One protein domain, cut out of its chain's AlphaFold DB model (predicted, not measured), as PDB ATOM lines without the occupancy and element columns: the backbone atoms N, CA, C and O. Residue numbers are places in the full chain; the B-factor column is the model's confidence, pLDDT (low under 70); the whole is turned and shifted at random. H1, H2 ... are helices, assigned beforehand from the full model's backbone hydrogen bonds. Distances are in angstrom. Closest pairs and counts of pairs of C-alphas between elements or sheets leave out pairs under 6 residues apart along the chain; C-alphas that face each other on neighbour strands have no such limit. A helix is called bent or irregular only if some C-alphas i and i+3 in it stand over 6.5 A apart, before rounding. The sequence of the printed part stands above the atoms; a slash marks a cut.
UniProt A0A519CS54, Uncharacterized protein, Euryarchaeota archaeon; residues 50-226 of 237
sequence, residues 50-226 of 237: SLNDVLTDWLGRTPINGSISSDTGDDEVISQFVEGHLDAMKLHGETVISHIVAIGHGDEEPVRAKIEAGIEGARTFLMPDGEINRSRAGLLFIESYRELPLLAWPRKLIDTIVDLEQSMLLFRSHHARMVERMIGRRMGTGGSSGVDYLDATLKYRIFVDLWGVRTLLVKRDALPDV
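AT A GLANCE: This is residues 50 to 226 of the 237 residues of an uncharacterized protein of Euryarchaeota archaeon (UniProt A0A519CS54). Two long helical hairpins, H5 with the short H6 and H2 with H3, spread like the arms of a V from a corner where the short helix H4 sits. H7 fills the inside of the corner, packing on H4 and on H3, and the end of H1 at Gly 60 meets H4 near its beginning at Ser 135, the two helices making a corner of their own. The printed part has 177 residues with seven named helices, H1 to H7 in that order along the chain, and no named strand; its class is all helix. It is loose, with a radius of gyration of the C-alphas of 20.5 A, and spans 58 by 49 by 32 A.

IN THESE COORDINATES: The longest helix, H5, holds residues 149 to 183 and measures 52.1 A, from C-alpha 149 at (86.377, 126.703, 117.237) to C-alpha 183 at (130.534, 102.156, 104.525). It is irregular: C-alphas 150 and 153 are 7.1 A apart. H6 is residues 195 to 203, H7 residues 208 to 216 and H4 residues 134 to 144. H2, residues 74 to 102, measures 42.2 A, and H3, residues 108 to 126, 26.8 A. H1, residues 51 to 60, begins with C-alpha 51 at (111.087, 129.459, 114.999).

HOW THE PARTS SIT: H4 is the hub, touching five other helices. H5 touches it with residues 151 to 155 alone, about perpendicular at 84 degrees; the closest C-alphas, of Ile 142 and Leu 151, are 6.2 A apart. H5 and H6 form a hairpin, at a shallow tilt of 12 degrees, closest at the C-alphas of Ala 176 and Leu 198, 5.4 A. H7 touches H4 at a steep tilt of 52 degrees, with the C-alphas of Leu 140 and Val 213 closest at 6.2 A. H3 touches H7 with residues 119 to 125 alone, closest at the C-alphas of Ala 122 and Leu 216, 6.1 A. H2 and H3 form the other hairpin, with a shallow tilt of 19 degrees and the C-alphas of Gly 93 and Ile 115 closest at 6.1 A. H1 touches H4 about perpendicular, at 81 degrees, with the C-alphas of Gly 60 and Ser 135 closest at 3.8 A. H2 and H5 are apart, as are H3 and H6. Each O i to N i+4 pair is within hydrogen-bond range in H1, H2, H3 and H4, against 29 of 31 in H5, 3 of 5 in H6 and 2 of 5 in H7, where 5 of 6 O i to N i+3 pairs are.

THE WHOLE: The C-alphas farthest apart, of Thr 72 and Ile 183, are 62.3 A from each other. The links from H1 to H2 and from H5 to H6 are long. The printed part has no cut, its mean pLDDT is 95.0, and no printed residue is under 70.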
ATOM      1  N   SER A  50     114.687 132.442 116.520       97.56
ATOM      2  CA  SER A  50     114.387 131.144 115.932       97.56
ATOM      3  C   SER A  50     112.878 130.913 115.829       97.56
ATOM      4  O   SER A  50     112.067 131.585 116.474       97.56
ATOM      5  N   LEU A  51     112.477 129.906 115.054       97.94
ATOM      6  CA  LEU A  51     111.087 129.459 114.999       97.94
ATOM      7  C   LEU A  51     110.575 129.058 116.390       97.94
ATOM      8  O   LEU A  51     109.419 129.328 116.701       97.94
ATOM      9  N   ASN A  52     111.420 128.443 117.225       98.06
ATOM     10  CA  ASN A  52     111.055 128.091 118.595       98.06
ATOM     11  C   ASN A  52     110.832 129.334 119.475       98.06
ATOM     12  O   ASN A  52     109.873 129.362 120.243       98.06
ATOM     13  N   ASP A  53     111.648 130.382 119.317       97.88
ATOM     14  CA  ASP A  53     111.485 131.640 120.065       97.88
ATOM     15  C   ASP A  53     110.170 132.332 119.696       97.88
ATOM     16  O   ASP A  53     109.367 132.671 120.564       97.88
ATOM     17  N   VAL A  54     109.907 132.474 118.392       98.19
ATOM     18  CA  VAL A  54     108.680 133.109 117.888       98.19
ATOM     19  C   VAL A  54     107.439 132.293 118.256       98.19
ATOM     20  O   VAL A  54     106.404 132.865 118.603       98.19
ATOM     21  N   LEU A  55     107.525 130.960 118.214       98.44
ATOM     22  CA  LEU A  55     106.441 130.084 118.651       98.44
ATOM     23  C   LEU A  55     106.161 130.247 120.148       98.44
ATOM     24  O   LEU A  55     105.001 130.359 120.538       98.44
ATOM     25  N   THR A  56     107.207 130.273 120.975       98.00
ATOM     26  CA  THR A  56     107.095 130.434 122.431       98.00
ATOM     27  C   THR A  56     106.446 131.771 122.780       98.00
ATOM     28  O   THR A  56     105.511 131.819 123.580       98.00
ATOM     29  N   ASP A  57     106.876 132.847 122.130       97.94
ATOM     30  CA  ASP A  57     106.294 134.180 122.275       97.94
ATOM     31  C   ASP A  57     104.817 134.225 121.819       97.94
ATOM     32  O   ASP A  57     103.952 134.762 122.516       97.94
ATOM     33  N   TRP A  58     104.480 133.585 120.693       98.06
ATOM     34  CA  TRP A  58     103.091 133.462 120.234       98.06
ATOM     35  C   TRP A  58     102.209 132.667 121.203       98.06
ATOM     36  O   TRP A  58     101.105 133.115 121.517       98.06
ATOM     37  N   LEU A  59     102.700 131.541 121.732       98.38
ATOM     38  CA  LEU A  59     101.994 130.749 122.742       98.38
ATOM     39  C   LEU A  59     101.719 131.571 124.008       98.38
ATOM     40  O   LEU A  59     100.637 131.458 124.583       98.38
ATOM     41  N   GLY A  60     102.650 132.447 124.394       97.38
ATOM     42  CA  GLY A  60     102.495 133.366 125.522       97.38
ATOM     43  C   GLY A  60     101.364 134.383 125.342       97.38
ATOM     44  O   GLY A  60     100.861 134.921 126.322       97.38
ATOM     45  N   ARG A  61     100.888 134.616 124.117       96.75
ATOM     46  CA  ARG A  61      99.729 135.485 123.838       96.75
ATOM     47  C   ARG A  61      98.404 134.740 123.726       96.75
ATOM     48  O   ARG A  61      97.389 135.366 123.425       96.75
ATOM     49  N   THR A  62      98.389 133.427 123.949       97.19
ATOM     50  CA  THR A  62      97.151 132.640 123.901       97.19
ATOM     51  C   THR A  62      96.123 133.242 124.866       97.19
ATOM     52  O   THR A  62      96.464 133.459 126.031       97.19
ATOM     53  N   PRO A  63      94.884 133.518 124.421       96.44
ATOM     54  CA  PRO A  63      93.813 133.924 125.317       96.44
ATOM     55  C   PRO A  63      93.402 132.707 126.147       96.44
ATOM     56  O   PRO A  63      92.752 131.797 125.630       96.44
ATOM     57  N   ILE A  64      93.806 132.659 127.414       96.88
ATOM     58  CA  ILE A  64      93.464 131.578 128.349       96.88
ATOM     59  C   ILE A  64      92.220 132.030 129.103       96.88
ATOM     60  O   ILE A  64      92.255 133.063 129.767       96.88
ATOM     61  N   ASN A  65      91.110 131.292 128.999       95.50
ATOM     62  CA  ASN A  65      89.834 131.686 129.622       95.50
ATOM     63  C   ASN A  65      89.371 133.119 129.243       95.50
ATOM     64  O   ASN A  65      88.745 133.829 130.033       95.50
ATOM     65  N   GLY A  66      89.702 133.550 128.023       92.94
ATOM     66  CA  GLY A  66      89.443 134.890 127.491       92.94
ATOM     67  C   GLY A  66      90.451 135.971 127.902       92.94
ATOM     68  O   GLY A  66      90.299 137.096 127.446       92.94
ATOM     69  N   SER A  67      91.462 135.651 128.718       95.12
ATOM     70  CA  SER A  67      92.469 136.604 129.213       95.12
ATOM     71  C   SER A  67      93.746 136.582 128.375       95.12
ATOM     72  O   SER A  67      94.349 135.516 128.174       95.12
ATOM     73  N   ILE A  68      94.174 137.750 127.895       92.88
ATOM     74  CA  ILE A  68      95.452 137.945 127.194       92.88
ATOM     75  C   ILE A  68      96.508 138.574 128.113       92.88
ATOM     76  O   ILE A  68      96.189 139.208 129.111       92.88
ATOM     77  N   SER A  69      97.784 138.460 127.735       90.81
ATOM     78  CA  SER A  69      98.932 138.879 128.561       90.81
ATOM     79  C   SER A  69      98.978 140.370 128.918       90.81
ATOM     80  O   SER A  69      99.787 140.778 129.744       90.81
ATOM     81  N   SER A  70      98.188 141.210 128.246       92.00
ATOM     82  CA  SER A  70      98.086 142.647 128.526       92.00
ATOM     83  C   SER A  70      96.923 143.013 129.449       92.00
ATOM     84  O   SER A  70      96.789 144.184 129.809       92.00
ATOM     85  N   ASP A  71      96.057 142.058 129.791       93.31
ATOM     86  CA  ASP A  71      94.866 142.316 130.591       93.31
ATOM     87  C   ASP A  71      95.212 142.482 132.074       93.31
ATOM     88  O   ASP A  71      96.110 141.844 132.625       93.31
ATOM     89  N   THR A  72      94.464 143.343 132.761       93.50
ATOM     90  CA  THR A  72      94.590 143.471 134.218       93.50
ATOM     91  C   THR A  72      93.990 142.238 134.892       93.50
ATOM     92  O   THR A  72      92.817 141.937 134.684       93.50
ATOM     93  N   GLY A  73      94.773 141.559 135.735       94.06
ATOM     94  CA  GLY A  73      94.347 140.333 136.420       94.06
ATOM     95  C   GLY A  73      94.629 139.041 135.649       94.06
ATOM     96  O   GLY A  73      94.162 137.985 136.067       94.06
ATOM     97  N   ASP A  74      95.400 139.108 134.560       95.75
ATOM     98  CA  ASP A  74      95.789 137.936 133.776       95.75
ATOM     99  C   ASP A  74      96.502 136.869 134.625       95.75
ATOM    100  O   ASP A  74      96.128 135.700 134.569       95.75
ATOM    101  N   ASP A  75      97.424 137.268 135.507       95.75
ATOM    102  CA  ASP A  75      98.153 136.351 136.399       95.75
ATOM    103  C   ASP A  75      97.220 135.467 137.245       95.75
ATOM    104  O   ASP A  75      97.443 134.263 137.391       95.75
ATOM    105  N   GLU A  76      96.128 136.042 137.757       96.62
ATOM    106  CA  GLU A  76      95.115 135.327 138.539       96.62
ATOM    107  C   GLU A  76      94.366 134.308 137.662       96.62
ATOM    108  O   GLU A  76      94.121 133.176 138.082       96.62
ATOM    109  N   VAL A  77      94.035 134.677 136.418       96.69
ATOM    110  CA  VAL A  77      93.347 133.791 135.468       96.69
ATOM    111  C   VAL A  77      94.226 132.601 135.085       96.69
ATOM    112  O   VAL A  77      93.737 131.466 135.070       96.69
ATOM    113  N   ILE A  78      95.512 132.833 134.803       96.88
ATOM    114  CA  ILE A  78      96.455 131.755 134.479       96.88
ATOM    115  C   ILE A  78      96.669 130.859 135.698       96.88
ATOM    116  O   ILE A  78      96.639 129.640 135.555       96.88
ATOM    117  N   SER A  79      96.856 131.444 136.884       97.31
ATOM    118  CA  SER A  79      97.065 130.697 138.128       97.31
ATOM    119  C   SER A  79      95.899 129.757 138.418       97.31
ATOM    120  O   SER A  79      96.096 128.555 138.597       97.31
ATOM    121  N   GLN A  80      94.666 130.263 138.326       97.25
ATOM    122  CA  GLN A  80      93.462 129.445 138.481       97.25
ATOM    123  C   GLN A  80      93.367 128.333 137.430       97.25
ATOM    124  O   GLN A  80      92.947 127.221 137.750       97.25
ATOM    125  N   PHE A  81      93.748 128.609 136.179       97.81
ATOM    126  CA  PHE A  81      93.769 127.593 135.127       97.81
ATOM    127  C   PHE A  81      94.811 126.499 135.405       97.81
ATOM    128  O   PHE A  81      94.477 125.316 135.342       97.81
ATOM    129  N   VAL A  82      96.050 126.879 135.728       98.06
ATOM    130  CA  VAL A  82      97.160 125.950 135.975       98.06
ATOM    131  C   VAL A  82      96.885 125.079 137.194       98.06
ATOM    132  O   VAL A  82      96.957 123.854 137.087       98.06
ATOM    133  N   GLU A  83      96.518 125.672 138.332       97.50
ATOM    134  CA  GLU A  83      96.218 124.902 139.544       97.50
ATOM    135  C   GLU A  83      94.976 124.022 139.351       97.50
ATOM    136  O   GLU A  83      95.003 122.842 139.701       97.50
ATOM    137  N   GLY A  84      93.931 124.528 138.684       97.44
ATOM    138  CA  GLY A  84      92.749 123.730 138.350       97.44
ATOM    139  C   GLY A  84      93.067 122.527 137.454       97.44
ATOM    140  O   GLY A  84      92.517 121.442 137.648       97.44
ATOM    141  N   HIS A  85      93.991 122.681 136.500       98.19
ATOM    142  CA  HIS A  85      94.456 121.574 135.662       98.19
ATOM    143  C   HIS A  85      95.275 120.555 136.465       98.19
ATOM    144  O   HIS A  85      95.069 119.349 136.321       98.19
ATOM    145  N   LEU A  86      96.175 121.011 137.343       97.94
ATOM    146  CA  LEU A  86      96.943 120.129 138.230       97.94
ATOM    147  C   LEU A  86      96.030 119.351 139.190       97.94
ATOM    148  O   LEU A  86      96.265 118.167 139.436       97.94
ATOM    149  N   ASP A  87      94.963 119.968 139.690       97.81
ATOM    150  CA  ASP A  87      93.968 119.288 140.519       97.81
ATOM    151  C   ASP A  87      93.161 118.254 139.724       97.81
ATOM    152  O   ASP A  87      92.938 117.140 140.211       97.81
ATOM    153  N   ALA A  88      92.809 118.549 138.468       97.50
ATOM    154  CA  ALA A  88      92.207 117.563 137.571       97.50
ATOM    155  C   ALA A  88      93.144 116.364 137.325       97.50
ATOM    156  O   ALA A  88      92.691 115.215 137.307       97.50
ATOM    157  N   MET A  89      94.457 116.601 137.202       97.62
ATOM    158  CA  MET A  89      95.454 115.528 137.112       97.62
ATOM    159  C   MET A  89      95.515 114.682 138.388       97.62
ATOM    160  O   MET A  89      95.555 113.456 138.282       97.62
ATOM    161  N   LYS A  90      95.475 115.292 139.582       97.31
ATOM    162  CA  LYS A  90      95.433 114.559 140.864       97.31
ATOM    163  C   LYS A  90      94.194 113.667 140.956       97.31
ATOM    164  O   LYS A  90      94.315 112.477 141.234       97.31
ATOM    165  N   LEU A  91      93.016 114.214 140.652       96.50
ATOM    166  CA  LEU A  91      91.759 113.462 140.685       96.50
ATOM    167  C   LEU A  91      91.755 112.306 139.671       96.50
ATOM    168  O   LEU A  91      91.320 111.189 139.975       96.50
ATOM    169  N   HIS A  92      92.272 112.554 138.464       95.19
ATOM    170  CA  HIS A  92      92.453 111.499 137.474       95.19
ATOM    171  C   HIS A  92      93.436 110.429 137.969       95.19
ATOM    172  O   HIS A  92      93.169 109.239 137.812       95.19
ATOM    173  N   GLY A  93      94.520 110.849 138.623       95.31
ATOM    174  CA  GLY A  93      95.501 109.989 139.273       95.31
ATOM    175  C   GLY A  93      94.864 108.991 140.237       95.31
ATOM    176  O   GLY A  93      95.077 107.794 140.076       95.31
ATOM    177  N   GLU A  94      93.999 109.440 141.152       95.81
ATOM    178  CA  GLU A  94      93.271 108.544 142.072       95.81
ATOM    179  C   GLU A  94      92.417 107.505 141.329       95.81
ATOM    180  O   GLU A  94      92.360 106.325 141.693       95.81
ATOM    181  N   THR A  95      91.790 107.918 140.224       94.38
ATOM    182  CA  THR A  95      91.008 107.004 139.380       94.38
ATOM    183  C   THR A  95      91.911 105.945 138.736       94.38
ATOM    184  O   THR A  95      91.553 104.769 138.695       94.38
ATOM    185  N   VAL A  96      93.101 106.333 138.270       93.12
ATOM    186  CA  VAL A  96      94.082 105.412 137.675       93.12
ATOM    187  C   VAL A  96      94.658 104.456 138.723       93.12
ATOM    188  O   VAL A  96      94.742 103.260 138.448       93.12
ATOM    189  N   ILE A  97      94.997 104.946 139.921       95.00
ATOM    190  CA  ILE A  97      95.482 104.121 141.041       95.00
ATOM    191  C   ILE A  97      94.447 103.049 141.374       95.00
ATOM    192  O   ILE A  97      94.765 101.859 141.338       95.00
ATOM    193  N   SER A  98      93.196 103.456 141.621       94.44
ATOM    194  CA  SER A  98      92.130 102.513 141.976       94.44
ATOM    195  C   SER A  98      91.916 101.452 140.892       94.44
ATOM    196  O   SER A  98      91.748 100.275 141.206       94.44
ATOM    197  N   HIS A  99      92.001 101.839 139.614       94.50
ATOM    198  CA  HIS A  99      91.878 100.912 138.497       94.50
ATOM    199  C   HIS A  99      93.045  99.917 138.421       94.50
ATOM    200  O   HIS A  99      92.797  98.720 138.296       94.50
ATOM    201  N   ILE A 100      94.297 100.382 138.515       92.94
ATOM    202  CA  ILE A 100      95.498  99.529 138.434       92.94
ATOM    203  C   ILE A 100      95.534  98.509 139.578       92.94
ATOM    204  O   ILE A 100      95.850  97.338 139.346       92.94
ATOM    205  N   VAL A 101      95.173  98.938 140.789       93.88
ATOM    206  CA  VAL A 101      95.081  98.055 141.959       93.88
ATOM    207  C   VAL A 101      93.964  97.029 141.762       93.88
ATOM    208  O   VAL A 101      94.181  95.836 141.967       93.88
ATOM    209  N   ALA A 102      92.787  97.451 141.283       93.94
ATOM    210  CA  ALA A 102      91.651  96.556 141.063       93.94
ATOM    211  C   ALA A 102      91.930  95.450 140.028       93.94
ATOM    212  O   ALA A 102      91.427  94.336 140.172       93.94
ATOM    213  N   ILE A 103      92.734  95.733 138.998       94.88
ATOM    214  CA  ILE A 103      93.131  94.747 137.975       94.88
ATOM    215  C   ILE A 103      94.389  93.944 138.358       94.88
ATOM    216  O   ILE A 103      94.851  93.126 137.565       94.88
ATOM    217  N   GLY A 104      94.945  94.159 139.557       90.12
ATOM    218  CA  GLY A 104      96.097  93.416 140.078       90.12
ATOM    219  C   GLY A 104      97.428  93.732 139.386       90.12
ATOM    220  O   GLY A 104      98.341  92.909 139.417       90.12
ATOM    221  N   HIS A 105      97.555  94.900 138.747       86.75
ATOM    222  CA  HIS A 105      98.761  95.302 138.006       86.75
ATOM    223  C   HIS A 105      99.789  96.088 138.841       86.75
ATOM    224  O   HIS A 105     100.746  96.632 138.288       86.75
ATOM    225  N   GLY A 106      99.634  96.119 140.163       86.69
ATOM    226  CA  GLY A 106     100.606  96.689 141.088       86.69
ATOM    227  C   GLY A 106     100.000  96.965 142.458       86.69
ATOM    228  O   GLY A 106      98.780  97.038 142.600       86.69
ATOM    229  N   ASP A 107     100.872  97.136 143.446       91.75
ATOM    230  CA  ASP A 107     100.482  97.632 144.763       91.75
ATOM    231  C   ASP A 107     100.228  99.144 144.702       91.75
ATOM    232  O   ASP A 107     100.808  99.853 143.875       91.75
ATOM    233  N   GLU A 108      99.372  99.652 145.587       93.69
ATOM    234  CA  GLU A 108      98.965 101.061 145.584       93.69
ATOM    235  C   GLU A 108     100.153 102.022 145.729       93.69
ATOM    236  O   GLU A 108     100.313 102.921 144.909       93.69
ATOM    237  N   GLU A 109     101.010 101.800 146.728       95.38
ATOM    238  CA  GLU A 109     102.172 102.645 147.052       95.38
ATOM    239  C   GLU A 109     103.070 102.978 145.841       95.38
ATOM    240  O   GLU A 109     103.216 104.157 145.503       95.38
ATOM    241  N   PRO A 110     103.647 101.997 145.116       94.75
ATOM    242  CA  PRO A 110     104.521 102.297 143.981       94.75
ATOM    243  C   PRO A 110     103.784 102.960 142.808       94.75
ATOM    244  O   PRO A 110     104.381 103.751 142.071       94.75
ATOM    245  N   VAL A 111     102.497 102.653 142.611       94.44
ATOM    246  CA  VAL A 111     101.679 103.267 141.555       94.44
ATOM    247  C   VAL A 111     101.381 104.727 141.897       94.44
ATOM    248  O   VAL A 111     101.562 105.600 141.045       94.44
ATOM    249  N   ARG A 112     100.995 104.994 143.147       96.38
ATOM    250  CA  ARG A 112     100.755 106.329 143.697       96.38
ATOM    251  C   ARG A 112     101.999 107.199 143.585       96.38
ATOM    252  O   ARG A 112     101.933 108.244 142.944       96.38
ATOM    253  N   ALA A 113     103.147 106.717 144.063       96.69
ATOM    254  CA  ALA A 113     104.412 107.445 143.981       96.69
ATOM    255  C   ALA A 113     104.776 107.830 142.533       96.69
ATOM    256  O   ALA A 113     105.247 108.936 142.270       96.69
ATOM    257  N   LYS A 114     104.526 106.940 141.562       95.12
ATOM    258  CA  LYS A 114     104.768 107.225 140.140       95.12
ATOM    259  C   LYS A 114     103.825 108.298 139.587       95.12
ATOM    260  O   LYS A 114     104.254 109.124 138.783       95.12
ATOM    261  N   ILE A 115     102.552 108.266 139.974       95.50
ATOM    262  CA  ILE A 115     101.551 109.244 139.535       95.50
ATOM    263  C   ILE A 115     101.829 110.614 140.156       95.50
ATOM    264  O   ILE A 115     101.853 111.607 139.432       95.50
ATOM    265  N   GLU A 116     102.129 110.665 141.452       97.38
ATOM    266  CA  GLU A 116     102.521 111.890 142.156       97.38
ATOM    267  C   GLU A 116     103.786 112.506 141.552       97.38
ATOM    268  O   GLU A 116     103.809 113.704 141.275       97.38
ATOM    269  N   ALA A 117     104.799 111.693 141.226       97.44
ATOM    270  CA  ALA A 117     105.987 112.165 140.513       97.44
ATOM    271  C   ALA A 117     105.656 112.739 139.121       97.44
ATOM    272  O   ALA A 117     106.281 113.703 138.683       97.44
ATOM    273  N   GLY A 118     104.665 112.174 138.423       96.75
ATOM    274  CA  GLY A 118     104.172 112.711 137.152       96.75
ATOM    275  C   GLY A 118     103.490 114.074 137.306       96.75
ATOM    276  O   GLY A 118     103.716 114.967 136.489       96.75
ATOM    277  N   ILE A 119     102.699 114.255 138.366       97.50
ATOM    278  CA  ILE A 119     102.028 115.523 138.691       97.50
ATOM    279  C   ILE A 119     103.050 116.584 139.116       97.50
ATOM    280  O   ILE A 119     102.950 117.733 138.692       97.50
ATOM    281  N   GLU A 120     104.071 116.208 139.883       97.56
ATOM    282  CA  GLU A 120     105.158 117.124 140.238       97.56
ATOM    283  C   GLU A 120     105.994 117.515 139.011       97.56
ATOM    284  O   GLU A 120     106.361 118.678 138.835       97.56
ATOM    285  N   GLY A 121     106.217 116.572 138.091       97.81
ATOM    286  CA  GLY A 121     106.807 116.860 136.784       97.81
ATOM    287  C   GLY A 121     105.969 117.851 135.968       97.81
ATOM    288  O   GLY A 121     106.525 118.760 135.355       97.81
ATOM    289  N   ALA A 122     104.639 117.729 136.002       98.06
ATOM    290  CA  ALA A 122     103.724 118.683 135.377       98.06
ATOM    291  C   ALA A 122     103.789 120.072 136.028       98.06
ATOM    292  O   ALA A 122     103.834 121.073 135.311       98.06
ATOM    293  N   ARG A 123     103.858 120.144 137.364       98.19
ATOM    294  CA  ARG A 123     104.058 121.403 138.098       98.19
ATOM    295  C   ARG A 123     105.380 122.054 137.708       98.19
ATOM    296  O   ARG A 123     105.375 123.208 137.305       98.19
ATOM    297  N   THR A 124     106.483 121.309 137.735       98.00
ATOM    298  CA  THR A 124     107.813 121.802 137.327       98.00
ATOM    299  C   THR A 124     107.826 122.263 135.866       98.00
ATOM    300  O   THR A 124     108.470 123.252 135.520       98.00
ATOM    301  N   PHE A 125     107.097 121.568 134.987       98.25
ATOM    302  CA  PHE A 125     106.933 121.982 133.598       98.25
ATOM    303  C   PHE A 125     106.189 123.318 133.497       98.25
ATOM    304  O   PHE A 125     106.678 124.232 132.842       98.25
ATOM    305  N   LEU A 126     105.034 123.470 134.143       98.44
ATOM    306  CA  LEU A 126     104.231 124.695 134.055       98.44
ATOM    307  C   LEU A 126     104.816 125.862 134.853       98.44
ATOM    308  O   LEU A 126     104.556 127.009 134.502       98.44
ATOM    309  N   MET A 127     105.592 125.573 135.897       97.75
ATOM    310  CA  MET A 127     106.129 126.541 136.846       97.75
ATOM    311  C   MET A 127     107.644 126.363 137.038       97.75
ATOM    312  O   MET A 127     108.083 125.985 138.133       97.75
ATOM    313  N   PRO A 128     108.466 126.569 135.990       96.06
ATOM    314  CA  PRO A 128     109.913 126.557 136.162       96.06
ATOM    315  C   PRO A 128     110.303 127.616 137.203       96.06
ATOM    316  O   PRO A 128     109.785 128.728 137.189       96.06
ATOM    317  N   ASP A 129     111.166 127.242 138.146       94.31
ATOM    318  CA  ASP A 129     111.619 128.111 139.245       94.31
ATOM    319  C   ASP A 129     110.495 128.640 140.166       94.31
ATOM    320  O   ASP A 129     110.699 129.571 140.942       94.31
ATOM    321  N   GLY A 130     109.317 128.005 140.137       93.88
ATOM    322  CA  GLY A 130     108.165 128.363 140.967       93.88
ATOM    323  C   GLY A 130     107.266 129.457 140.382       93.88
ATOM    324  O   GLY A 130     106.254 129.787 141.001       93.88
ATOM    325  N   GLU A 131     107.575 129.978 139.193       96.31
ATOM    326  CA  GLU A 131     106.769 130.985 138.497       96.31
ATOM    327  C   GLU A 131     106.090 130.388 137.264       96.31
ATOM    328  O   GLU A 131     106.700 129.630 136.512       96.31
ATOM    329  N   ILE A 132     104.821 130.729 137.031       97.69
ATOM    330  CA  ILE A 132     104.069 130.178 135.900       97.69
ATOM    331  C   ILE A 132     104.677 130.639 134.573       97.69
ATOM    332  O   ILE A 132     104.718 131.826 134.252       97.69
ATOM    333  N   ASN A 133     105.048 129.677 133.732       98.12
ATOM    334  CA  ASN A 133     105.410 129.932 132.350       98.12
ATOM    335  C   ASN A 133     104.140 130.058 131.497       98.12
ATOM    336  O   ASN A 133     103.494 129.065 131.142       98.12
ATOM    337  N   ARG A 134     103.792 131.296 131.132       97.50
ATOM    338  CA  ARG A 134     102.578 131.594 130.361       97.50
ATOM    339  C   ARG A 134     102.536 130.896 128.998       97.50
ATOM    340  O   ARG A 134     101.469 130.446 128.592       97.50
ATOM    341  N   SER A 135     103.663 130.754 128.304       98.38
ATOM    342  CA  SER A 135     103.715 130.056 127.011       98.38
ATOM    343  C   SER A 135     103.357 128.577 127.150       98.38
ATOM    344  O   SER A 135     102.586 128.049 126.347       98.38
ATOM    345  N   ARG A 136     103.838 127.914 128.207       98.69
ATOM    346  CA  ARG A 136     103.475 126.525 128.521       98.69
ATOM    347  C   ARG A 136     102.019 126.393 128.960       98.69
ATOM    348  O   ARG A 136     101.358 125.440 128.552       98.69
ATOM    349  N   ALA A 137     101.496 127.356 129.718       98.44
ATOM    350  CA  ALA A 137     100.074 127.404 130.059       98.44
ATOM    351  C   ALA A 137      99.193 127.603 128.809       98.44
ATOM    352  O   ALA A 137      98.200 126.902 128.643       98.44
ATOM    353  N   GLY A 138      99.581 128.492 127.890       98.31
ATOM    354  CA  GLY A 138      98.879 128.718 126.622       98.31
ATOM    355  C   GLY A 138      98.873 127.477 125.732       98.31
ATOM    356  O   GLY A 138      97.829 127.084 125.213       98.31
ATOM    357  N   LEU A 139     100.018 126.799 125.632       98.69
ATOM    358  CA  LEU A 139     100.134 125.509 124.956       98.69
ATOM    359  C   LEU A 139      99.206 124.455 125.573       98.69
ATOM    360  O   LEU A 139      98.458 123.800 124.850       98.69
ATOM    361  N   LEU A 140      99.224 124.316 126.902       98.62
ATOM    362  CA  LEU A 140      98.349 123.386 127.613       98.62
ATOM    363  C   LEU A 140      96.873 123.714 127.376       98.62
ATOM    364  O   LEU A 140      96.084 122.806 127.150       98.62
ATOM    365  N   PHE A 141      96.496 124.992 127.377       98.19
ATOM    366  CA  PHE A 141      95.126 125.418 127.108       98.19
ATOM    367  C   PHE A 141      94.663 124.996 125.704       98.19
ATOM    368  O   PHE A 141      93.608 124.375 125.567       98.19
ATOM    369  N   ILE A 142      95.473 125.245 124.668       97.88
ATOM    370  CA  ILE A 142      95.163 124.831 123.287       97.88
ATOM    371  C   ILE A 142      95.015 123.308 123.179       97.88
ATOM    372  O   ILE A 142      94.113 122.808 122.503       97.88
ATOM    373  N   GLU A 143      95.895 122.564 123.846       97.44
ATOM    374  CA  GLU A 143      95.908 121.104 123.805       97.44
ATOM    375  C   GLU A 143      94.794 120.455 124.638       97.44
ATOM    376  O   GLU A 143      94.377 119.340 124.317       97.44
ATOM    377  N   SER A 144      94.294 121.144 125.665       97.00
ATOM    378  CA  SER A 144      93.232 120.675 126.562       97.00
ATOM    379  C   SER A 144      91.820 120.965 126.041       97.00
ATOM    380  O   SER A 144      90.928 120.140 126.229       97.00
ATOM    381  N   TYR A 145      91.615 122.092 125.348       95.88
ATOM    382  CA  TYR A 145      90.301 122.549 124.861       95.88
ATOM    383  C   TYR A 145      90.203 122.515 123.330       95.88
ATOM    384  O   TYR A 145      89.889 123.499 122.657       95.88
ATOM    385  N   ARG A 146      90.518 121.352 122.755       91.94
ATOM    386  CA  ARG A 146      90.671 121.147 121.302       91.94
ATOM    387  C   ARG A 146      89.379 121.327 120.502       91.94
ATOM    388  O   ARG A 146      89.442 121.431 119.276       91.94
ATOM    389  N   GLU A 147      88.236 121.286 121.176       90.62
ATOM    390  CA  GLU A 147      86.897 121.438 120.612       90.62
ATOM    391  C   GLU A 147      86.507 122.896 120.350       90.62
ATOM    392  O   GLU A 147      85.581 123.143 119.575       90.62
ATOM    393  N   LEU A 148      87.209 123.856 120.960       93.50
ATOM    394  CA  LEU A 148      86.913 125.274 120.800       93.50
ATOM    395  C   LEU A 148      87.202 125.743 119.360       93.50
ATOM    396  O   LEU A 148      88.350 125.637 118.910       93.50
ATOM    397  N   PRO A 149      86.214 126.312 118.638       94.31
ATOM    398  CA  PRO A 149      86.377 126.703 117.237       94.31
ATOM    399  C   PRO A 149      87.580 127.615 116.968       94.31
ATOM    400  O   PRO A 149      88.349 127.360 116.038       94.31
ATOM    401  N   LEU A 150      87.791 128.637 117.803       93.94
ATOM    402  CA  LEU A 150      88.906 129.579 117.651       93.94
ATOM    403  C   LEU A 150      90.290 128.910 117.782       93.94
ATOM    404  O   LEU A 150      91.267 129.390 117.206       93.94
ATOM    405  N   LEU A 151      90.387 127.780 118.490       95.06
ATOM    406  CA  LEU A 151      91.649 127.072 118.736       95.06
ATOM    407  C   LEU A 151      91.991 126.036 117.652       95.06
ATOM    408  O   LEU A 151      93.083 125.465 117.671       95.06
ATOM    409  N   ALA A 152      91.119 125.828 116.657       94.44
ATOM    410  CA  ALA A 152      91.337 124.840 115.600       94.44
ATOM    411  C   ALA A 152      92.617 125.098 114.780       94.44
ATOM    412  O   ALA A 152      93.397 124.172 114.539       94.44
ATOM    413  N   TRP A 153      92.862 126.350 114.376       95.75
ATOM    414  CA  TRP A 153      94.072 126.735 113.636       95.75
ATOM    415  C   TRP A 153      95.337 126.739 114.505       95.75
ATOM    416  O   TRP A 153      96.321 126.136 114.069       95.75
ATOM    417  N   PRO A 154      95.332 127.324 115.724       97.00
ATOM    418  CA  PRO A 154      96.428 127.167 116.681       97.00
ATOM    419  C   PRO A 154      96.862 125.712 116.874       97.00
ATOM    420  O   PRO A 154      98.045 125.395 116.764       97.00
ATOM    421  N   ARG A 155      95.903 124.800 117.067       95.62
ATOM    422  CA  ARG A 155      96.192 123.373 117.221       95.62
ATOM    423  C   ARG A 155      96.796 122.769 115.958       95.62
ATOM    424  O   ARG A 155      97.783 122.045 116.035       95.62
ATOM    425  N   LYS A 156      96.254 123.098 114.779       97.19
ATOM    426  CA  LYS A 156      96.815 122.614 113.511       97.19
ATOM    427  C   LYS A 156      98.256 123.085 113.308       97.19
ATOM    428  O   LYS A 156      99.065 122.318 112.788       97.19
ATOM    429  N   LEU A 157      98.581 124.314 113.713       97.94
ATOM    430  CA  LEU A 157      99.947 124.830 113.679       97.94
ATOM    431  C   LEU A 157     100.868 124.014 114.598       97.94
ATOM    432  O   LEU A 157     101.895 123.532 114.128       97.94
ATOM    433  N   ILE A 158     100.477 123.806 115.859       98.00
ATOM    434  CA  ILE A 158     101.249 123.011 116.831       98.00
ATOM    435  C   ILE A 158     101.493 121.587 116.314       98.00
ATOM    436  O   ILE A 158     102.641 121.141 116.283       98.00
ATOM    437  N   ASP A 159     100.445 120.905 115.840       97.31
ATOM    438  CA  ASP A 159     100.552 119.562 115.256       97.31
ATOM    439  C   ASP A 159     101.534 119.550 114.070       97.31
ATOM    440  O   ASP A 159     102.393 118.679 113.975       97.31
ATOM    441  N   THR A 160     101.485 120.569 113.206       98.38
ATOM    442  CA  THR A 160     102.371 120.666 112.032       98.38
ATOM    443  C   THR A 160     103.842 120.866 112.423       98.38
ATOM    444  O   THR A 160     104.735 120.348 111.753       98.38
ATOM    445  N   ILE A 161     104.126 121.594 113.508       98.12
ATOM    446  CA  ILE A 161     105.500 121.787 114.005       98.12
ATOM    447  C   ILE A 161     106.039 120.497 114.637       98.12
ATOM    448  O   ILE A 161     107.207 120.147 114.457       98.12
ATOM    449  N   VAL A 162     105.184 119.745 115.328       97.56
ATOM    450  CA  VAL A 162     105.531 118.421 115.864       97.56
ATOM    451  C   VAL A 162     105.830 117.441 114.723       97.56
ATOM    452  O   VAL A 162     106.860 116.761 114.756       97.56
ATOM    453  N   ASP A 163     104.999 117.438 113.677       98.06
ATOM    454  CA  ASP A 163     105.206 116.642 112.460       98.06
ATOM    455  C   ASP A 163     106.525 117.005 111.753       98.06
ATOM    456  O   ASP A 163     107.238 116.127 111.247       98.06
ATOM    457  N   LEU A 164     106.888 118.294 111.735       97.38
ATOM    458  CA  LEU A 164     108.159 118.772 111.193       97.38
ATOM    459  C   LEU A 164     109.352 118.178 111.954       97.38
ATOM    460  O   LEU A 164     110.264 117.627 111.329       97.38
ATOM    461  N   GLU A 165     109.355 118.243 113.288       96.56
ATOM    462  CA  GLU A 165     110.456 117.684 114.081       96.56
ATOM    463  C   GLU A 165     110.537 116.157 113.941       96.56
ATOM    464  O   GLU A 165     111.625 115.600 113.757       96.56
ATOM    465  N   GLN A 166     109.390 115.469 113.936       96.94
ATOM    466  CA  GLN A 166     109.337 114.033 113.663       96.94
ATOM    467  C   GLN A 166     109.943 113.704 112.292       96.94
ATOM    468  O   GLN A 166     110.754 112.780 112.173       96.94
ATOM    469  N   SER A 167     109.609 114.479 111.259       97.19
ATOM    470  CA  SER A 167     110.146 114.300 109.906       97.19
ATOM    471  C   SER A 167     111.665 114.485 109.858       97.19
ATOM    472  O   SER A 167     112.366 113.730 109.179       97.19
ATOM    473  N   MET A 168     112.210 115.429 110.631       95.81
ATOM    474  CA  MET A 168     113.658 115.605 110.757       95.81
ATOM    475  C   MET A 168     114.346 114.415 111.428       95.81
ATOM    476  O   MET A 168     115.425 114.006 110.989       95.81
ATOM    477  N   LEU A 169     113.745 113.846 112.475       95.50
ATOM    478  CA  LEU A 169     114.276 112.653 113.140       95.50
ATOM    479  C   LEU A 169     114.283 111.446 112.196       95.50
ATOM    480  O   LEU A 169     115.286 110.734 112.114       95.50
ATOM    481  N   LEU A 170     113.208 111.256 111.425       97.31
ATOM    482  CA  LEU A 170     113.133 110.212 110.400       97.31
ATOM    483  C   LEU A 170     114.210 110.399 109.329       97.31
ATOM    484  O   LEU A 170     114.913 109.447 108.995       97.31
ATOM    485  N   PHE A 171     114.400 111.628 108.842       97.06
ATOM    486  CA  PHE A 171     115.463 111.943 107.891       97.06
ATOM    487  C   PHE A 171     116.852 111.578 108.436       97.06
ATOM    488  O   PHE A 171     117.612 110.879 107.762       97.06
ATOM    489  N   ARG A 172     117.180 111.994 109.667       96.06
ATOM    490  CA  ARG A 172     118.472 111.681 110.306       96.06
ATOM    491  C   ARG A 172     118.667 110.176 110.481       96.06
ATOM    492  O   ARG A 172     119.761 109.678 110.225       96.06
ATOM    493  N   SER A 173     117.610 109.458 110.863       97.38
ATOM    494  CA  SER A 173     117.642 108.006 111.049       97.38
ATOM    495  C   SER A 173     117.897 107.285 109.725       97.38
ATOM    496  O   SER A 173     118.831 106.488 109.616       97.38
ATOM    497  N   HIS A 174     117.142 107.629 108.680       97.94
ATOM    498  CA  HIS A 174     117.346 107.075 107.343       97.94
ATOM    499  C   HIS A 174     118.747 107.377 106.810       97.94
ATOM    500  O   HIS A 174     119.396 106.489 106.258       97.94
ATOM    501  N   HIS A 175     119.250 108.593 107.027       95.88
ATOM    502  CA  HIS A 175     120.606 108.965 106.647       95.88
ATOM    503  C   HIS A 175     121.664 108.126 107.385       95.88
ATOM    504  O   HIS A 175     122.550 107.572 106.736       95.88
ATOM    505  N   ALA A 176     121.546 107.957 108.707       96.00
ATOM    506  CA  ALA A 176     122.465 107.137 109.502       96.00
ATOM    507  C   ALA A 176     122.511 105.682 109.009       96.00
ATOM    508  O   ALA A 176     123.590 105.135 108.769       96.00
ATOM    509  N   ARG A 177     121.340 105.076 108.781       97.56
ATOM    510  CA  ARG A 177     121.224 103.691 108.303       97.56
ATOM    511  C   ARG A 177     121.706 103.527 106.861       97.56
ATOM    512  O   ARG A 177     122.339 102.522 106.540       97.56
ATOM    513  N   MET A 178     121.471 104.515 105.997       97.00
ATOM    514  CA  MET A 178     122.030 104.532 104.643       97.00
ATOM    515  C   MET A 178     123.563 104.559 104.684       97.00
ATOM    516  O   MET A 178     124.199 103.758 104.005       97.00
ATOM    517  N   VAL A 179     124.164 105.437 105.495       95.25
ATOM    518  CA  VAL A 179     125.627 105.517 105.650       95.25
ATOM    519  C   VAL A 179     126.191 104.200 106.183       95.25
ATOM    520  O   VAL A 179     127.146 103.674 105.612       95.25
ATOM    521  N   GLU A 180     125.564 103.620 107.208       96.38
ATOM    522  CA  GLU A 180     125.966 102.327 107.768       96.38
ATOM    523  C   GLU A 180     125.939 101.205 106.727       96.38
ATOM    524  O   GLU A 180     126.875 100.412 106.643       96.38
ATOM    525  N   ARG A 181     124.916 101.172 105.866       96.88
ATOM    526  CA  ARG A 181     124.841 100.209 104.762       96.88
ATOM    527  C   ARG A 181     125.966 100.395 103.739       96.88
ATOM    528  O   ARG A 181     126.445  99.408 103.187       96.88
ATOM    529  N   MET A 182     126.361 101.636 103.457       94.62
ATOM    530  CA  MET A 182     127.330 101.953 102.402       94.62
ATOM    531  C   MET A 182     128.782 101.740 102.834       94.62
ATOM    532  O   MET A 182     129.586 101.241 102.049       94.62
ATOM    533  N   ILE A 183     129.137 102.142 104.057       91.50
ATOM    534  CA  ILE A 183     130.534 102.156 104.525       91.50
ATOM    535  C   ILE A 183     130.743 101.452 105.873       91.50
ATOM    536  O   ILE A 183     131.849 101.486 106.420       91.50
ATOM    537  N   GLY A 184     129.713 100.805 106.423       93.31
ATOM    538  CA  GLY A 184     129.737 100.277 107.784       93.31
ATOM    539  C   GLY A 184     129.875 101.401 108.810       93.31
ATOM    540  O   GLY A 184     129.401 102.517 108.610       93.31
ATOM    541  N   ARG A 185     130.592 101.127 109.902       91.94
ATOM    542  CA  ARG A 185     130.897 102.109 110.958       91.94
ATOM    543  C   ARG A 185     132.288 102.734 110.805       91.94
ATOM    544  O   ARG A 185     132.941 103.066 111.787       91.94
ATOM    545  N   ARG A 186     132.789 102.835 109.569       88.94
ATOM    546  CA  ARG A 186     134.076 103.492 109.297       88.94
ATOM    547  C   ARG A 186     133.977 104.990 109.598       88.94
ATOM    548  O   ARG A 186     132.915 105.591 109.441       88.94
ATOM    549  N   MET A 187     135.108 105.586 109.981       86.50
ATOM    550  CA  MET A 187     135.235 107.037 110.116       86.50
ATOM    551  C   MET A 187     134.866 107.716 108.792       86.50
ATOM    552  O   MET A 187     135.276 107.269 107.718       86.50
ATOM    553  N   GLY A 188     134.068 108.782 108.872       77.06
ATOM    554  CA  GLY A 188     133.656 109.536 107.695       77.06
ATOM    555  C   GLY A 188     134.801 110.371 107.121       77.06
ATOM    556  O   GLY A 188     135.726 110.758 107.832       77.06
ATOM    557  N   THR A 189     134.707 110.736 105.843       75.50
ATOM    558  CA  THR A 189     135.682 111.625 105.177       75.50
ATOM    559  C   THR A 189     135.730 113.033 105.782       75.50
ATOM    560  O   THR A 189     136.722 113.735 105.624       75.50
ATOM    561  N   GLY A 190     134.686 113.432 106.516       72.62
ATOM    562  CA  GLY A 190     134.637 114.668 107.305       72.62
ATOM    563  C   GLY A 190     135.290 114.578 108.693       72.62
ATOM    564  O   GLY A 190     135.151 115.515 109.473       72.62
ATOM    565  N   GLY A 191     135.945 113.461 109.036       74.50
ATOM    566  CA  GLY A 191     136.649 113.273 110.312       74.50
ATOM    567  C   GLY A 191     135.754 112.962 111.519       74.50
ATOM    568  O   GLY A 191     136.259 112.830 112.630       74.50
ATOM    569  N   SER A 192     134.436 112.827 111.333       79.50
ATOM    570  CA  SER A 192     133.531 112.358 112.389       79.50
ATOM    571  C   SER A 192     133.630 110.842 112.573       79.50
ATOM    572  O   SER A 192     134.001 110.117 111.646       79.50
ATOM    573  N   SER A 193     133.181 110.336 113.726       83.44
ATOM    574  CA  SER A 193     133.036 108.896 114.009       83.44
ATOM    575  C   SER A 193     132.019 108.167 113.104       83.44
ATOM    576  O   SER A 193     131.676 107.017 113.354       83.44
ATOM    577  N   GLY A 194     131.532 108.808 112.035       88.94
ATOM    578  CA  GLY A 194     130.629 108.210 111.059       88.94
ATOM    579  C   GLY A 194     129.243 107.986 111.651       88.94
ATOM    580  O   GLY A 194     128.589 108.930 112.095       88.94
ATOM    581  N   VAL A 195     128.791 106.734 111.647       92.25
ATOM    582  CA  VAL A 195     127.442 106.344 112.085       92.25
ATOM    583  C   VAL A 195     127.190 106.693 113.555       92.25
ATOM    584  O   VAL A 195     126.105 107.171 113.863       92.25
ATOM    585  N   ASP A 196     128.187 106.563 114.442       91.62
ATOM    586  CA  ASP A 196     128.046 106.923 115.866       91.62
ATOM    587  C   ASP A 196     127.657 108.396 116.054       91.62
ATOM    588  O   ASP A 196     126.773 108.727 116.845       91.62
ATOM    589  N   TYR A 197     128.297 109.291 115.293       91.00
ATOM    590  CA  TYR A 197     127.958 110.710 115.300       91.00
ATOM    591  C   TYR A 197     126.523 110.937 114.811       91.00
ATOM    592  O   TYR A 197     125.778 111.696 115.427       91.00
ATOM    593  N   LEU A 198     126.126 110.271 113.721       93.19
ATOM    594  CA  LEU A 198     124.792 110.418 113.131       93.19
ATOM    595  C   LEU A 198     123.692 109.910 114.070       93.19
ATOM    596  O   LEU A 198     122.712 110.626 114.279       93.19
ATOM    597  N   ASP A 199     123.882 108.739 114.683       94.50
ATOM    598  CA  ASP A 199     122.965 108.176 115.679       94.50
ATOM    599  C   ASP A 199     122.813 109.115 116.885       94.50
ATOM    600  O   ASP A 199     121.708 109.318 117.387       94.50
ATOM    601  N   ALA A 200     123.896 109.765 117.322       92.50
ATOM    602  CA  ALA A 200     123.818 110.734 118.407       92.50
ATOM    603  C   ALA A 200     122.960 111.967 118.057       92.50
ATOM    604  O   ALA A 200     122.310 112.523 118.942       92.50
ATOM    605  N   THR A 201     122.881 112.362 116.779       93.00
ATOM    606  CA  THR A 201     122.008 113.473 116.350       93.00
ATOM    607  C   THR A 201     120.511 113.155 116.416       93.00
ATOM    608  O   THR A 201     119.698 114.073 116.347       93.00
ATOM    609  N   LEU A 202     120.126 111.885 116.592       94.19
ATOM    610  CA  LEU A 202     118.727 111.480 116.804       94.19
ATOM    611  C   LEU A 202     118.185 111.907 118.173       94.19
ATOM    612  O   LEU A 202     116.982 111.834 118.407       94.19
ATOM    613  N   LYS A 203     119.066 112.336 119.081       93.06
ATOM    614  CA  LYS A 203     118.695 112.820 120.415       93.06
ATOM    615  C   LYS A 203     118.328 114.304 120.438       93.06
ATOM    616  O   LYS A 203     117.869 114.776 121.471       93.06
ATOM    617  N   TYR A 204     118.553 115.035 119.345       94.12
ATOM    618  CA  TYR A 204     118.265 116.468 119.282       94.12
ATOM    619  C   TYR A 204     116.764 116.717 119.425       94.12
ATOM    620  O   TYR A 204     115.962 116.079 118.738       94.12
ATOM    621  N   ARG A 205     116.403 117.655 120.302       94.25
ATOM    622  CA  ARG A 205     115.026 118.056 120.573       94.25
ATOM    623  C   ARG A 205     114.944 119.578 120.606       94.25
ATOM    624  O   ARG A 205     115.512 120.212 121.486       94.25
ATOM    625  N   ILE A 206     114.267 120.157 119.628       96.56
ATOM    626  CA  ILE A 206     114.117 121.604 119.471       96.56
ATOM    627  C   ILE A 206     112.857 122.052 120.213       96.56
ATOM    628  O   ILE A 206     112.930 122.844 121.146       96.56
ATOM    629  N   PHE A 207     111.709 121.468 119.872       97.62
ATOM    630  CA  PHE A 207     110.404 121.875 120.399       97.62
ATOM    631  C   PHE A 207     110.029 121.070 121.651       97.62
ATOM    632  O   PHE A 207     108.997 120.398 121.685       97.62
ATOM    633  N   VAL A 208     110.896 121.095 122.671       96.12
ATOM    634  CA  VAL A 208     110.778 120.270 123.893       96.12
ATOM    635  C   VAL A 208     109.399 120.411 124.541       96.12
ATOM    636  O   VAL A 208     108.771 119.404 124.870       96.12
ATOM    637  N   ASP A 209     108.902 121.643 124.650       97.81
ATOM    638  CA  ASP A 209     107.638 121.940 125.319       97.81
ATOM    639  C   ASP A 209     106.426 121.352 124.586       97.81
ATOM    640  O   ASP A 209     105.520 120.825 125.235       97.81
ATOM    641  N   LEU A 210     106.444 121.337 123.245       97.94
ATOM    642  CA  LEU A 210     105.379 120.713 122.458       97.94
ATOM    643  C   LEU A 210     105.276 119.217 122.768       97.94
ATOM    644  O   LEU A 210     104.179 118.690 122.900       97.94
ATOM    645  N   TRP A 211     106.390 118.505 122.921       96.38
ATOM    646  CA  TRP A 211     106.342 117.087 123.298       96.38
ATOM    647  C   TRP A 211     105.993 116.891 124.772       96.38
ATOM    648  O   TRP A 211     105.212 115.995 125.086       96.38
ATOM    649  N   GLY A 212     106.536 117.739 125.649       96.88
ATOM    650  CA  GLY A 212     106.322 117.679 127.093       96.88
ATOM    651  C   GLY A 212     104.855 117.833 127.484       96.88
ATOM    652  O   GLY A 212     104.349 117.028 128.259       96.88
ATOM    653  N   VAL A 213     104.125 118.779 126.883       97.88
ATOM    654  CA  VAL A 213     102.720 119.043 127.249       97.88
ATOM    655  C   VAL A 213     101.808 117.819 127.089       97.88
ATOM    656  O   VAL A 213     100.816 117.677 127.798       97.88
ATOM    657  N   ARG A 214     102.155 116.878 126.200       95.56
ATOM    658  CA  ARG A 214     101.358 115.666 125.952       95.56
ATOM    659  C   ARG A 214     101.266 114.758 127.180       95.56
ATOM    660  O   ARG A 214     100.317 113.985 127.270       95.56
ATOM    661  N   THR A 215     102.208 114.848 128.123       95.69
ATOM    662  CA  THR A 215     102.159 114.074 129.376       95.69
ATOM    663  C   THR A 215     101.255 114.704 130.437       95.69
ATOM    664  O   THR A 215     101.027 114.084 131.471       95.69
ATOM    665  N   LEU A 216     100.740 115.914 130.195       97.19
ATOM    666  CA  LEU A 216      99.868 116.654 131.111       97.19
ATOM    667  C   LEU A 216      98.382 116.506 130.754       97.19
ATOM    668  O   LEU A 216      97.523 116.990 131.487       97.19
ATOM    669  N   LEU A 217      98.053 115.877 129.625       95.69
ATOM    670  CA  LEU A 217      96.682 115.849 129.121       95.69
ATOM    671  C   LEU A 217      95.793 114.921 129.951       95.69
ATOM    672  O   LEU A 217      96.105 113.751 130.168       95.69
ATOM    673  N   VAL A 218      94.637 115.445 130.345       94.38
ATOM    674  CA  VAL A 218      93.534 114.698 130.958       94.38
ATOM    675  C   VAL A 218      92.313 114.753 130.042       94.38
ATOM    676  O   VAL A 218      92.267 115.523 129.081       94.38
ATOM    677  N   LYS A 219      91.310 113.908 130.298       92.94
ATOM    678  CA  LYS A 219      90.067 113.924 129.513       92.94
ATOM    679  C   LYS A 219      89.352 115.266 129.669       92.94
ATOM    680  O   LYS A 219      89.279 115.787 130.778       92.94
ATOM    681  N   ARG A 220      88.749 115.760 128.583       92.31
ATOM    682  CA  ARG A 220      88.026 117.041 128.563       92.31
ATOM    683  C   ARG A 220      86.954 117.145 129.654       92.31
ATOM    684  O   ARG A 220      86.866 118.185 130.292       92.31
ATOM    685  N   ASP A 221      86.214 116.069 129.917       92.06
ATOM    686  CA  ASP A 221      85.144 116.045 130.931       92.06
ATOM    687  C   ASP A 221      85.656 116.168 132.378       92.06
ATOM    688  O   ASP A 221      84.876 116.425 133.290       92.06
ATOM    689  N   ALA A 222      86.956 115.954 132.607       91.75
ATOM    690  CA  ALA A 222      87.587 116.138 133.913       91.75
ATOM    691  C   ALA A 222      88.105 117.571 134.123       91.75
ATOM    692  O   ALA A 222      88.550 117.900 135.220       91.75
ATOM    693  N   LEU A 223      88.083 118.404 133.078       94.00
ATOM    694  CA  LEU A 223      88.548 119.785 133.131       94.00
ATOM    695  C   LEU A 223      87.393 120.747 133.423       94.00
ATOM    696  O   LEU A 223      86.277 120.514 132.949       94.00
ATOM    697  N   PRO A 224      87.657 121.854 134.142       91.00
ATOM    698  CA  PRO A 224      86.692 122.936 134.290       91.00
ATOM    699  C   PRO A 224      86.224 123.475 132.936       91.00
ATOM    700  O   PRO A 224      86.950 123.428 131.943       91.00
ATOM    701  N   ASP A 225      85.019 124.036 132.899       91.69
ATOM    702  CA  ASP A 225      84.559 124.731 131.703       91.69
ATOM    703  C   ASP A 225      85.325 126.029 131.469       91.69
ATOM    704  O   ASP A 225      85.700 126.753 132.397       91.69
ATOM    705  N   VAL A 226      85.529 126.326 130.187       91.69
ATOM    706  CA  VAL A 226      86.215 127.535 129.743       91.69
ATOM    707  C   VAL A 226      85.388 128.754 130.131       91.69
ATOM    708  O   VAL A 226      84.217 128.883 129.759       91.69
TER     709      VAL A 226